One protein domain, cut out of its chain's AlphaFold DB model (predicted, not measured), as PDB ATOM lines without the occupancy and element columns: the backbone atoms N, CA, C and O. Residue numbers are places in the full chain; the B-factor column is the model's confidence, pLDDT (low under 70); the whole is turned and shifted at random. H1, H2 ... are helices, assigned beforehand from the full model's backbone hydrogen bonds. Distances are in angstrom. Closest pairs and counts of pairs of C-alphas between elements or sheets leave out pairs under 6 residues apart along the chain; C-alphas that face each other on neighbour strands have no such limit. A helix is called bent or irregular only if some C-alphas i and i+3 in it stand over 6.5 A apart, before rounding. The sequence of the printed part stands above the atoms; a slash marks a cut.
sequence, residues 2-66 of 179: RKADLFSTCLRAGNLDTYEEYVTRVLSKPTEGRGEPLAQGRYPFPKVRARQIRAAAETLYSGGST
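Overview. This is residues 2 to 66 of the 179 residues of an uncharacterized protein of Planctomycetes bacterium (UniProt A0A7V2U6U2). Two helices, H1 and the longer H2, make a loose helical hairpin, near each other where H1 ends and H2 begins and opening from there as a narrow V. A first stretch with no named element, residues 2 to 15, leads into H1, and its residues 2 to 9 stick out; the link of residues 29 to 45 makes a wide loop at the closed end of the V. The printed part has 65 residues, with two named helices, H1 then H2, and no named strand. Its class is all helix, though under half of the residues, 32 of 65, are in named elements. The whole is loose, with a radius of gyration of the C-alphas of 14.0 A, and elongated, spanning 44 by 27 by 17 A.

Arrangement. H1, residues 16 to 28, and H2, residues 46 to 64, touch and form a helical hairpin. Their closest C-alphas, those of Leu 27 and Pro 46, are 5.1 A apart. They run opposite ways at a steep tilt of 38 degrees, only just past shallow. H2 touches H1 with residues 46 to 54 alone, and has a kink of 32 degrees near residue 58. In H1 every O i to N i+4 pair is within hydrogen-bond range; in H2 13 of 15 are.

Along the chain. H1 begins at C-alpha 16, (28.756, 115.187, 112.630), and is 18.3 A long from first to last C-alpha. H2 is 27.2 A long and ends at C-alpha 64, (27.982, 130.128, 111.446). H2 is irregular: C-alphas 60 and 63 are 8.9 A apart.

Size, cuts and confidence. The two C-alphas farthest apart, those of Pro 37 and Gly 63, are 43.9 A apart. The printed part has no cut. The link from H1 to H2, 17 residues, is long. The mean pLDDT of the printed part is 72.0, and residues 2 to 14 and 31 to 41 are under 70.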
ATOM      1  N   ARG A   2      52.847 121.125 105.091       26.41
ATOM      2  CA  ARG A   2      51.446 121.561 104.974       26.41
ATOM      3  C   ARG A   2      50.837 121.448 106.368       26.41
ATOM      4  O   ARG A   2      50.711 120.338 106.878       26.41
ATOM      5  N   LYS A   3      50.542 122.581 107.015       30.39
ATOM      6  CA  LYS A   3      49.625 122.590 108.158       30.39
ATOM      7  C   LYS A   3      48.340 121.966 107.629       30.39
ATOM      8  O   LYS A   3      47.792 122.474 106.658       30.39
ATOM      9  N   ALA A   4      47.974 120.804 108.157       35.16
ATOM     10  CA  ALA A   4      46.768 120.122 107.737       35.16
ATOM     11  C   ALA A   4      45.602 121.113 107.825       35.16
ATOM     12  O   ALA A   4      45.386 121.718 108.877       35.16
ATOM     13  N   ASP A   5      44.898 121.259 106.706       35.47
ATOM     14  CA  ASP A   5      43.588 121.887 106.528       35.47
ATOM     15  C   ASP A   5      42.517 121.165 107.375       35.47
ATOM     16  O   ASP A   5      41.473 120.742 106.892       35.47
ATOM     17  N   LEU A   6      42.764 120.989 108.676       39.25
ATOM     18  CA  LEU A   6      41.852 120.319 109.606       39.25
ATOM     19  C   LEU A   6      40.522 121.071 109.746       39.25
ATOM     20  O   LEU A   6      39.536 120.479 110.171       39.25
ATOM     21  N   PHE A   7      40.490 122.349 109.359       40.84
ATOM     22  CA  PHE A   7      39.326 123.216 109.508       40.84
ATOM     23  C   PHE A   7      38.826 123.851 108.204       40.84
ATOM     24  O   PHE A   7      37.744 124.430 108.227       40.84
ATOM     25  N   SER A   8      39.544 123.760 107.071       37.38
ATOM     26  CA  SER A   8      39.125 124.500 105.865       37.38
ATOM     27  C   SER A   8      38.135 123.743 104.976       37.38
ATOM     28  O   SER A   8      37.434 124.376 104.190       37.38
ATOM     29  N   THR A   9      38.009 122.415 105.109       39.81
ATOM     30  CA  THR A   9      37.311 121.624 104.076       39.81
ATOM     31  C   THR A   9      36.030 120.895 104.517       39.81
ATOM     32  O   THR A   9      35.243 120.540 103.647       39.81
ATOM     33  N   CYS A  10      35.727 120.703 105.812       40.25
ATOM     34  CA  CYS A  10      34.674 119.736 106.204       40.25
ATOM     35  C   CYS A  10      33.603 120.172 107.224       40.25
ATOM     36  O   CYS A  10      32.889 119.311 107.724       40.25
ATOM     37  N   LEU A  11      33.392 121.465 107.492       47.44
ATOM     38  CA  LEU A  11      32.182 121.917 108.220       47.44
ATOM     39  C   LEU A  11      31.063 122.411 107.285       47.44
ATOM     40  O   LEU A  11      30.097 123.028 107.722       47.44
ATOM     41  N   ARG A  12      31.149 122.106 105.983       46.34
ATOM     42  CA  ARG A  12      29.998 122.206 105.077       46.34
ATOM     43  C   ARG A  12      29.148 120.948 105.227       46.34
ATOM     44  O   ARG A  12      29.374 119.984 104.511       46.34
ATOM     45  N   ALA A  13      28.219 120.961 106.182       46.03
ATOM     46  CA  ALA A  13      27.088 120.027 106.277       46.03
ATOM     47  C   ALA A  13      27.420 118.515 106.196       46.03
ATOM     48  O   ALA A  13      26.558 117.707 105.857       46.03
ATOM     49  N   GLY A  14      28.658 118.115 106.497       54.84
ATOM     50  CA  GLY A  14      29.037 116.714 106.636       54.84
ATOM     51  C   GLY A  14      28.539 116.195 107.978       54.84
ATOM     52  O   GLY A  14      28.762 116.836 109.003       54.84
ATOM     53  N   ASN A  15      27.842 115.062 107.960       74.00
ATOM     54  CA  ASN A  15      27.266 114.398 109.128       74.00
ATOM     55  C   ASN A  15      28.255 114.392 110.320       74.00
ATOM     56  O   ASN A  15      29.312 113.764 110.239       74.00
ATOM     57  N   LEU A  16      27.921 115.082 111.421       74.50
ATOM     58  CA  LEU A  16      28.756 115.187 112.630       74.50
ATOM     59  C   LEU A  16      29.180 113.817 113.184       74.50
ATOM     60  O   LEU A  16      30.233 113.702 113.811       74.50
ATOM     61  N   ASP A  17      28.402 112.773 112.908       77.38
ATOM     62  CA  ASP A  17      28.703 111.411 113.335       77.38
ATOM     63  C   ASP A  17      29.858 110.818 112.513       77.38
ATOM     64  O   ASP A  17      30.782 110.230 113.074       77.38
ATOM     65  N   THR A  18      29.914 111.099 111.204       85.06
ATOM     66  CA  THR A  18      31.072 110.726 110.367       85.06
ATOM     67  C   THR A  18      32.351 111.446 110.803       85.06
ATOM     68  O   THR A  18      33.448 110.887 110.724       85.06
ATOM     69  N   TYR A  19      32.222 112.670 111.326       84.94
ATOM     70  CA  TYR A  19      33.342 113.404 111.911       84.94
ATOM     71  C   TYR A  19      33.813 112.774 113.232       84.94
ATOM     72  O   TYR A  19      35.016 112.589 113.419       84.94
ATOM     73  N   GLU A  20      32.903 112.372 114.127       88.62
ATOM     74  CA  GLU A  20      33.265 111.656 115.362       88.62
ATOM     75  C   GLU A  20      33.964 110.321 115.070       88.62
ATOM     76  O   GLU A  20      34.997 110.015 115.678       88.62
ATOM     77  N   GLU A  21      33.461 109.544 114.109       89.31
ATOM     78  CA  GLU A  21      34.092 108.296 113.668       89.31
ATOM     79  C   GLU A  21      35.498 108.539 113.112       89.31
ATOM     80  O   GLU A  21      36.456 107.841 113.474       89.31
ATOM     81  N   TYR A  22      35.652 109.571 112.277       90.25
ATOM     82  CA  TYR A  22      36.946 109.981 111.744       90.25
ATOM     83  C   TYR A  22      37.937 110.328 112.864       90.25
ATOM     84  O   TYR A  22      39.049 109.790 112.887       90.25
ATOM     85  N   VAL A  23      37.539 111.180 113.814       89.88
ATOM     86  CA  VAL A  23      38.390 111.591 114.941       89.88
ATOM     87  C   VAL A  23      38.736 110.388 115.818       89.88
ATOM     88  O   VAL A  23      39.902 110.210 116.176       89.88
ATOM     89  N   THR A  24      37.770 109.511 116.102       91.56
ATOM     90  CA  THR A  24      37.991 108.271 116.861       91.56
ATOM     91  C   THR A  24      39.060 107.411 116.199       91.56
ATOM     92  O   THR A  24      39.996 106.954 116.862       91.56
ATOM     93  N   ARG A  25      38.959 107.216 114.881       90.31
ATOM     94  CA  ARG A  25      39.931 106.441 114.106       90.31
ATOM     95  C   ARG A  25      41.325 107.064 114.158       90.31
ATOM     96  O   ARG A  25      42.293 106.326 114.308       90.31
ATOM     97  N   VAL A  26      41.441 108.390 114.052       89.69
ATOM     98  CA  VAL A  26      42.732 109.098 114.132       89.69
ATOM     99  C   VAL A  26      43.360 108.944 115.515       89.69
ATOM    100  O   VAL A  26      44.518 108.552 115.604       89.69
ATOM    101  N   LEU A  27      42.598 109.175 116.588       88.44
ATOM    102  CA  LEU A  27      43.095 109.070 117.966       88.44
ATOM    103  C   LEU A  27      43.462 107.634 118.367       88.44
ATOM    104  O   LEU A  27      44.271 107.432 119.268       88.44
ATOM    105  N   SER A  28      42.877 106.632 117.707       88.88
ATOM    106  CA  SER A  28      43.162 105.217 117.975       88.88
ATOM    107  C   SER A  28      44.472 104.733 117.343       88.88
ATOM    108  O   SER A  28      44.971 103.668 117.716       88.88
ATOM    109  N   LYS A  29      45.035 105.481 116.383       87.00
ATOM    110  CA  LYS A  29      46.319 105.135 115.766       87.00
ATOM    111  C   LYS A  29      47.468 105.396 116.751       87.00
ATOM    112  O   LYS A  29      47.401 106.356 117.519       87.00
ATOM    113  N   PRO A  30      48.525 104.563 116.745       81.44
ATOM    114  CA  PRO A  30      49.746 104.862 117.481       81.44
ATOM    115  C   PRO A  30      50.303 106.215 117.042       81.44
ATOM    116  O   PRO A  30      50.314 106.530 115.852       81.44
ATOM    117  N   THR A  31      50.758 107.011 118.003       68.38
ATOM    118  CA  THR A  31      51.479 108.241 117.683       68.38
ATOM    119  C   THR A  31      52.920 107.892 117.316       68.38
ATOM    120  O   THR A  31      53.648 107.293 118.105       68.38
ATOM    121  N   GLU A  32      53.330 108.226 116.091       62.25
ATOM    122  CA  GLU A  32      54.736 108.173 115.691       62.25
ATOM    123  C   GLU A  32      55.447 109.364 116.341       62.25
ATOM    124  O   GLU A  32      55.331 110.509 115.896       62.25
ATOM    125  N   GLY A  33      56.124 109.114 117.463       56.97
ATOM    126  CA  GLY A  33      56.919 110.129 118.140       56.97
ATOM    127  C   GLY A  33      58.045 110.618 117.228       56.97
ATOM    128  O   GLY A  33      58.865 109.826 116.764       56.97
ATOM    129  N   ARG A  34      58.122 111.931 116.983       50.28
ATOM    130  CA  ARG A  34      59.334 112.537 116.421       50.28
ATOM    131  C   ARG A  34      60.439 112.474 117.478       50.28
ATOM    132  O   ARG A  34      60.528 113.358 118.315       50.28
ATOM    133  N   GLY A  35      61.261 111.430 117.422       49.16
ATOM    134  CA  GLY A  35      62.627 111.429 117.956       49.16
ATOM    135  C   GLY A  35      62.829 111.291 119.469       49.16
ATOM    136  O   GLY A  35      63.980 111.202 119.874       49.16
ATOM    137  N   GLU A  36      61.785 111.218 120.299       48.50
ATOM    138  CA  GLU A  36      61.938 110.936 121.737       48.50
ATOM    139  C   GLU A  36      61.391 109.545 122.118       48.50
ATOM    140  O   GLU A  36      60.265 109.217 121.731       48.50
ATOM    141  N   PRO A  37      62.115 108.736 122.926       45.06
ATOM    142  CA  PRO A  37      61.673 107.399 123.354       45.06
ATOM    143  C   PRO A  37      60.403 107.376 124.225       45.06
ATOM    144  O   PRO A  37      59.905 106.304 124.560       45.06
ATOM    145  N   LEU A  38      59.882 108.536 124.643       47.25
ATOM    146  CA  LEU A  38      58.930 108.649 125.753       47.25
ATOM    147  C   LEU A  38      57.440 108.516 125.389       47.25
ATOM    148  O   LEU A  38      56.611 108.568 126.296       47.25
ATOM    149  N   ALA A  39      57.051 108.336 124.122       48.53
ATOM    150  CA  ALA A  39      55.622 108.236 123.796       48.53
ATOM    151  C   ALA A  39      55.299 107.474 122.502       48.53
ATOM    152  O   ALA A  39      54.572 107.970 121.645       48.53
ATOM    153  N   GLN A  40      55.768 106.235 122.358       53.88
ATOM    154  CA  GLN A  40      55.070 105.282 121.487       53.88
ATOM    155  C   GLN A  40      53.829 104.792 122.232       53.88
ATOM    156  O   GLN A  40      53.865 103.832 122.995       53.88
ATOM    157  N   GLY A  41      52.725 105.516 122.069       64.44
ATOM    158  CA  GLY A  41      51.484 105.245 122.783       64.44
ATOM    159  C   GLY A  41      50.257 105.494 121.921       64.44
ATOM    160  O   GLY A  41      50.247 106.348 121.028       64.44
ATOM    161  N   ARG A  42      49.197 104.732 122.194       76.50
ATOM    162  CA  ARG A  42      47.848 105.064 121.728       76.50
ATOM    163  C   ARG A  42      47.243 106.067 122.700       76.50
ATOM    164  O   ARG A  42      47.470 105.972 123.905       76.50
ATOM    165  N   TYR A  43      46.457 107.011 122.191       85.81
ATOM    166  CA  TYR A  43      45.698 107.894 123.067       85.81
ATOM    167  C   TYR A  43      44.718 107.047 123.910       85.81
ATOM    168  O   TYR A  43      43.988 106.249 123.321       85.81
ATOM    169  N   PRO A  44      44.667 107.181 125.251       86.94
ATOM    170  CA  PRO A  44      43.931 106.226 126.092       86.94
ATOM    171  C   PRO A  44      42.403 106.272 125.944       86.94
ATOM    172  O   PRO A  44      41.729 105.270 126.166       86.94
ATOM    173  N   PHE A  45      41.839 107.423 125.556       92.06
ATOM    174  CA  PHE A  45      40.387 107.659 125.588       92.06
ATOM    175  C   PHE A  45      39.804 108.124 124.239       92.06
ATOM    176  O   PHE A  45      39.091 109.131 124.192       92.06
ATOM    177  N   PRO A  46      40.083 107.433 123.116       91.62
ATOM    178  CA  PRO A  46      39.841 107.961 121.772       91.62
ATOM    179  C   PRO A  46      38.360 108.249 121.511       91.62
ATOM    180  O   PRO A  46      38.034 109.315 121.003       91.62
ATOM    181  N   LYS A  47      37.462 107.351 121.940       93.50
ATOM    182  CA  LYS A  47      36.006 107.501 121.771       93.50
ATOM    183  C   LYS A  47      35.453 108.697 122.550       93.50
ATOM    184  O   LYS A  47      34.777 109.549 121.988       93.50
ATOM    185  N   VAL A  48      35.778 108.787 123.845       94.06
ATOM    186  CA  VAL A  48      35.307 109.885 124.709       94.06
ATOM    187  C   VAL A  48      35.806 111.224 124.176       94.06
ATOM    188  O   VAL A  48      35.042 112.183 124.092       94.06
ATOM    189  N   ARG A  49      37.078 111.288 123.765       93.06
ATOM    190  CA  ARG A  49      37.660 112.522 123.245       93.06
ATOM    191  C   ARG A  49      37.088 112.916 121.890       93.06
ATOM    192  O   ARG A  49      36.858 114.100 121.677       93.06
ATOM    193  N   ALA A  50      36.817 111.958 121.007       92.88
ATOM    194  CA  ALA A  50      36.156 112.229 119.736       92.88
ATOM    195  C   ALA A  50      34.757 112.823 119.939       92.88
ATOM    196  O   ALA A  50      34.458 113.867 119.363       92.88
ATOM    197  N   ARG A  51      33.959 112.242 120.844       93.69
ATOM    198  CA  ARG A  51      32.645 112.782 121.214       93.69
ATOM    199  C   ARG A  51      32.733 114.199 121.781       93.69
ATOM    200  O   ARG A  51      31.958 115.064 121.387       93.69
ATOM    201  N   GLN A  52      33.690 114.458 122.676       94.06
ATOM    202  CA  GLN A  52      33.927 115.808 123.207       94.06
ATOM    203  C   GLN A  52      34.282 116.800 122.094       94.06
ATOM    204  O   GLN A  52      33.753 117.902 122.075       94.06
ATOM    205  N   ILE A  53      35.149 116.411 121.154       91.94
ATOM    206  CA  ILE A  53      35.550 117.264 120.028       91.94
ATOM    207  C   ILE A  53      34.362 117.542 119.097       91.94
ATOM    208  O   ILE A  53      34.181 118.690 118.697       91.94
ATOM    209  N   ARG A  54      33.541 116.529 118.777       91.25
ATOM    210  CA  ARG A  54      32.296 116.691 118.007       91.25
ATOM    211  C   ARG A  54      31.364 117.684 118.697       91.25
ATOM    212  O   ARG A  54      30.987 118.674 118.083       91.25
ATOM    213  N   ALA A  55      31.039 117.440 119.966       91.62
ATOM    214  CA  ALA A  55      30.130 118.286 120.737       91.62
ATOM    215  C   ALA A  55      30.660 119.723 120.868       91.62
ATOM    216  O   ALA A  55      29.916 120.676 120.672       91.62
ATOM    217  N   ALA A  56      31.960 119.895 121.125       91.81
ATOM    218  CA  ALA A  56      32.581 121.214 121.173       91.81
ATOM    219  C   ALA A  56      32.501 121.939 119.821       91.81
ATOM    220  O   ALA A  56      32.187 123.124 119.787       91.81
ATOM    221  N   ALA A  57      32.756 121.243 118.707       88.25
ATOM    222  CA  ALA A  57      32.639 121.827 117.373       88.25
ATOM    223  C   ALA A  57      31.194 122.246 117.061       88.25
ATOM    224  O   ALA A  57      30.974 123.341 116.553       88.25
ATOM    225  N   GLU A  58      30.216 121.416 117.422       87.31
ATOM    226  CA  GLU A  58      28.792 121.728 117.292       87.31
ATOM    227  C   GLU A  58      28.416 122.982 118.102       87.31
ATOM    228  O   GLU A  58      27.836 123.921 117.559       87.31
ATOM    229  N   THR A  59      28.832 123.076 119.368       88.94
ATOM    230  CA  THR A  59      28.584 124.261 120.208       88.94
ATOM    231  C   THR A  59      29.271 125.527 119.686       88.94
ATOM    232  O   THR A  59      28.719 126.621 119.810       88.94
ATOM    233  N   LEU A  60      30.488 125.411 119.150       87.06
ATOM    234  CA  LEU A  60      31.310 126.564 118.769       87.06
ATOM    235  C   LEU A  60      31.034 127.090 117.360       87.06
ATOM    236  O   LEU A  60      31.289 128.267 117.117       87.06
ATOM    237  N   TYR A  61      30.573 126.231 116.450       84.56
ATOM    238  CA  TYR A  61      30.418 126.565 115.031       84.56
ATOM    239  C   TYR A  61      28.982 126.434 114.506       84.56
ATOM    240  O   TYR A  61      28.721 126.778 113.349       84.56
ATOM    241  N   SER A  62      28.027 125.974 115.323       80.69
ATOM    242  CA  SER A  62      26.610 126.021 114.944       80.69
ATOM    243  C   SER A  62      26.166 127.459 114.639       80.69
ATOM    244  O   SER A  62      26.654 128.439 115.214       80.69
ATOM    245  N   GLY A  63      25.275 127.593 113.652       75.88
ATOM    246  CA  GLY A  63      24.757 128.892 113.210       75.88
ATOM    247  C   GLY A  63      25.782 129.825 112.548       75.88
ATOM    248  O   GLY A  63      25.512 131.016 112.441       75.88
ATOM    249  N   GLY A  64      26.952 129.324 112.123       76.69
ATOM    250  CA  GLY A  64      27.982 130.128 111.446       76.69
ATOM    251  C   GLY A  64      28.811 131.018 112.377       76.69
ATOM    252  O   GLY A  64      29.561 131.874 111.908       76.69
ATOM    253  N   SER A  65      28.682 130.819 113.691       79.06
ATOM    254  CA  SER A  65      29.529 131.469 114.685       79.06
ATOM    255  C   SER A  65      30.964 130.928 114.645       79.06
ATOM    256  O   SER A  65      31.232 129.838 114.142       79.06
ATOM    257  N   THR A  66      31.912 131.717 115.145       86.75
ATOM    258  CA  THR A  66      33.316 131.308 115.274       86.75
ATOM    259  C   THR A  66      33.784 131.440 116.716       86.75
ATOM    260  O   THR A  66      33.267 132.260 117.478       86.75
TER     261      THR A  66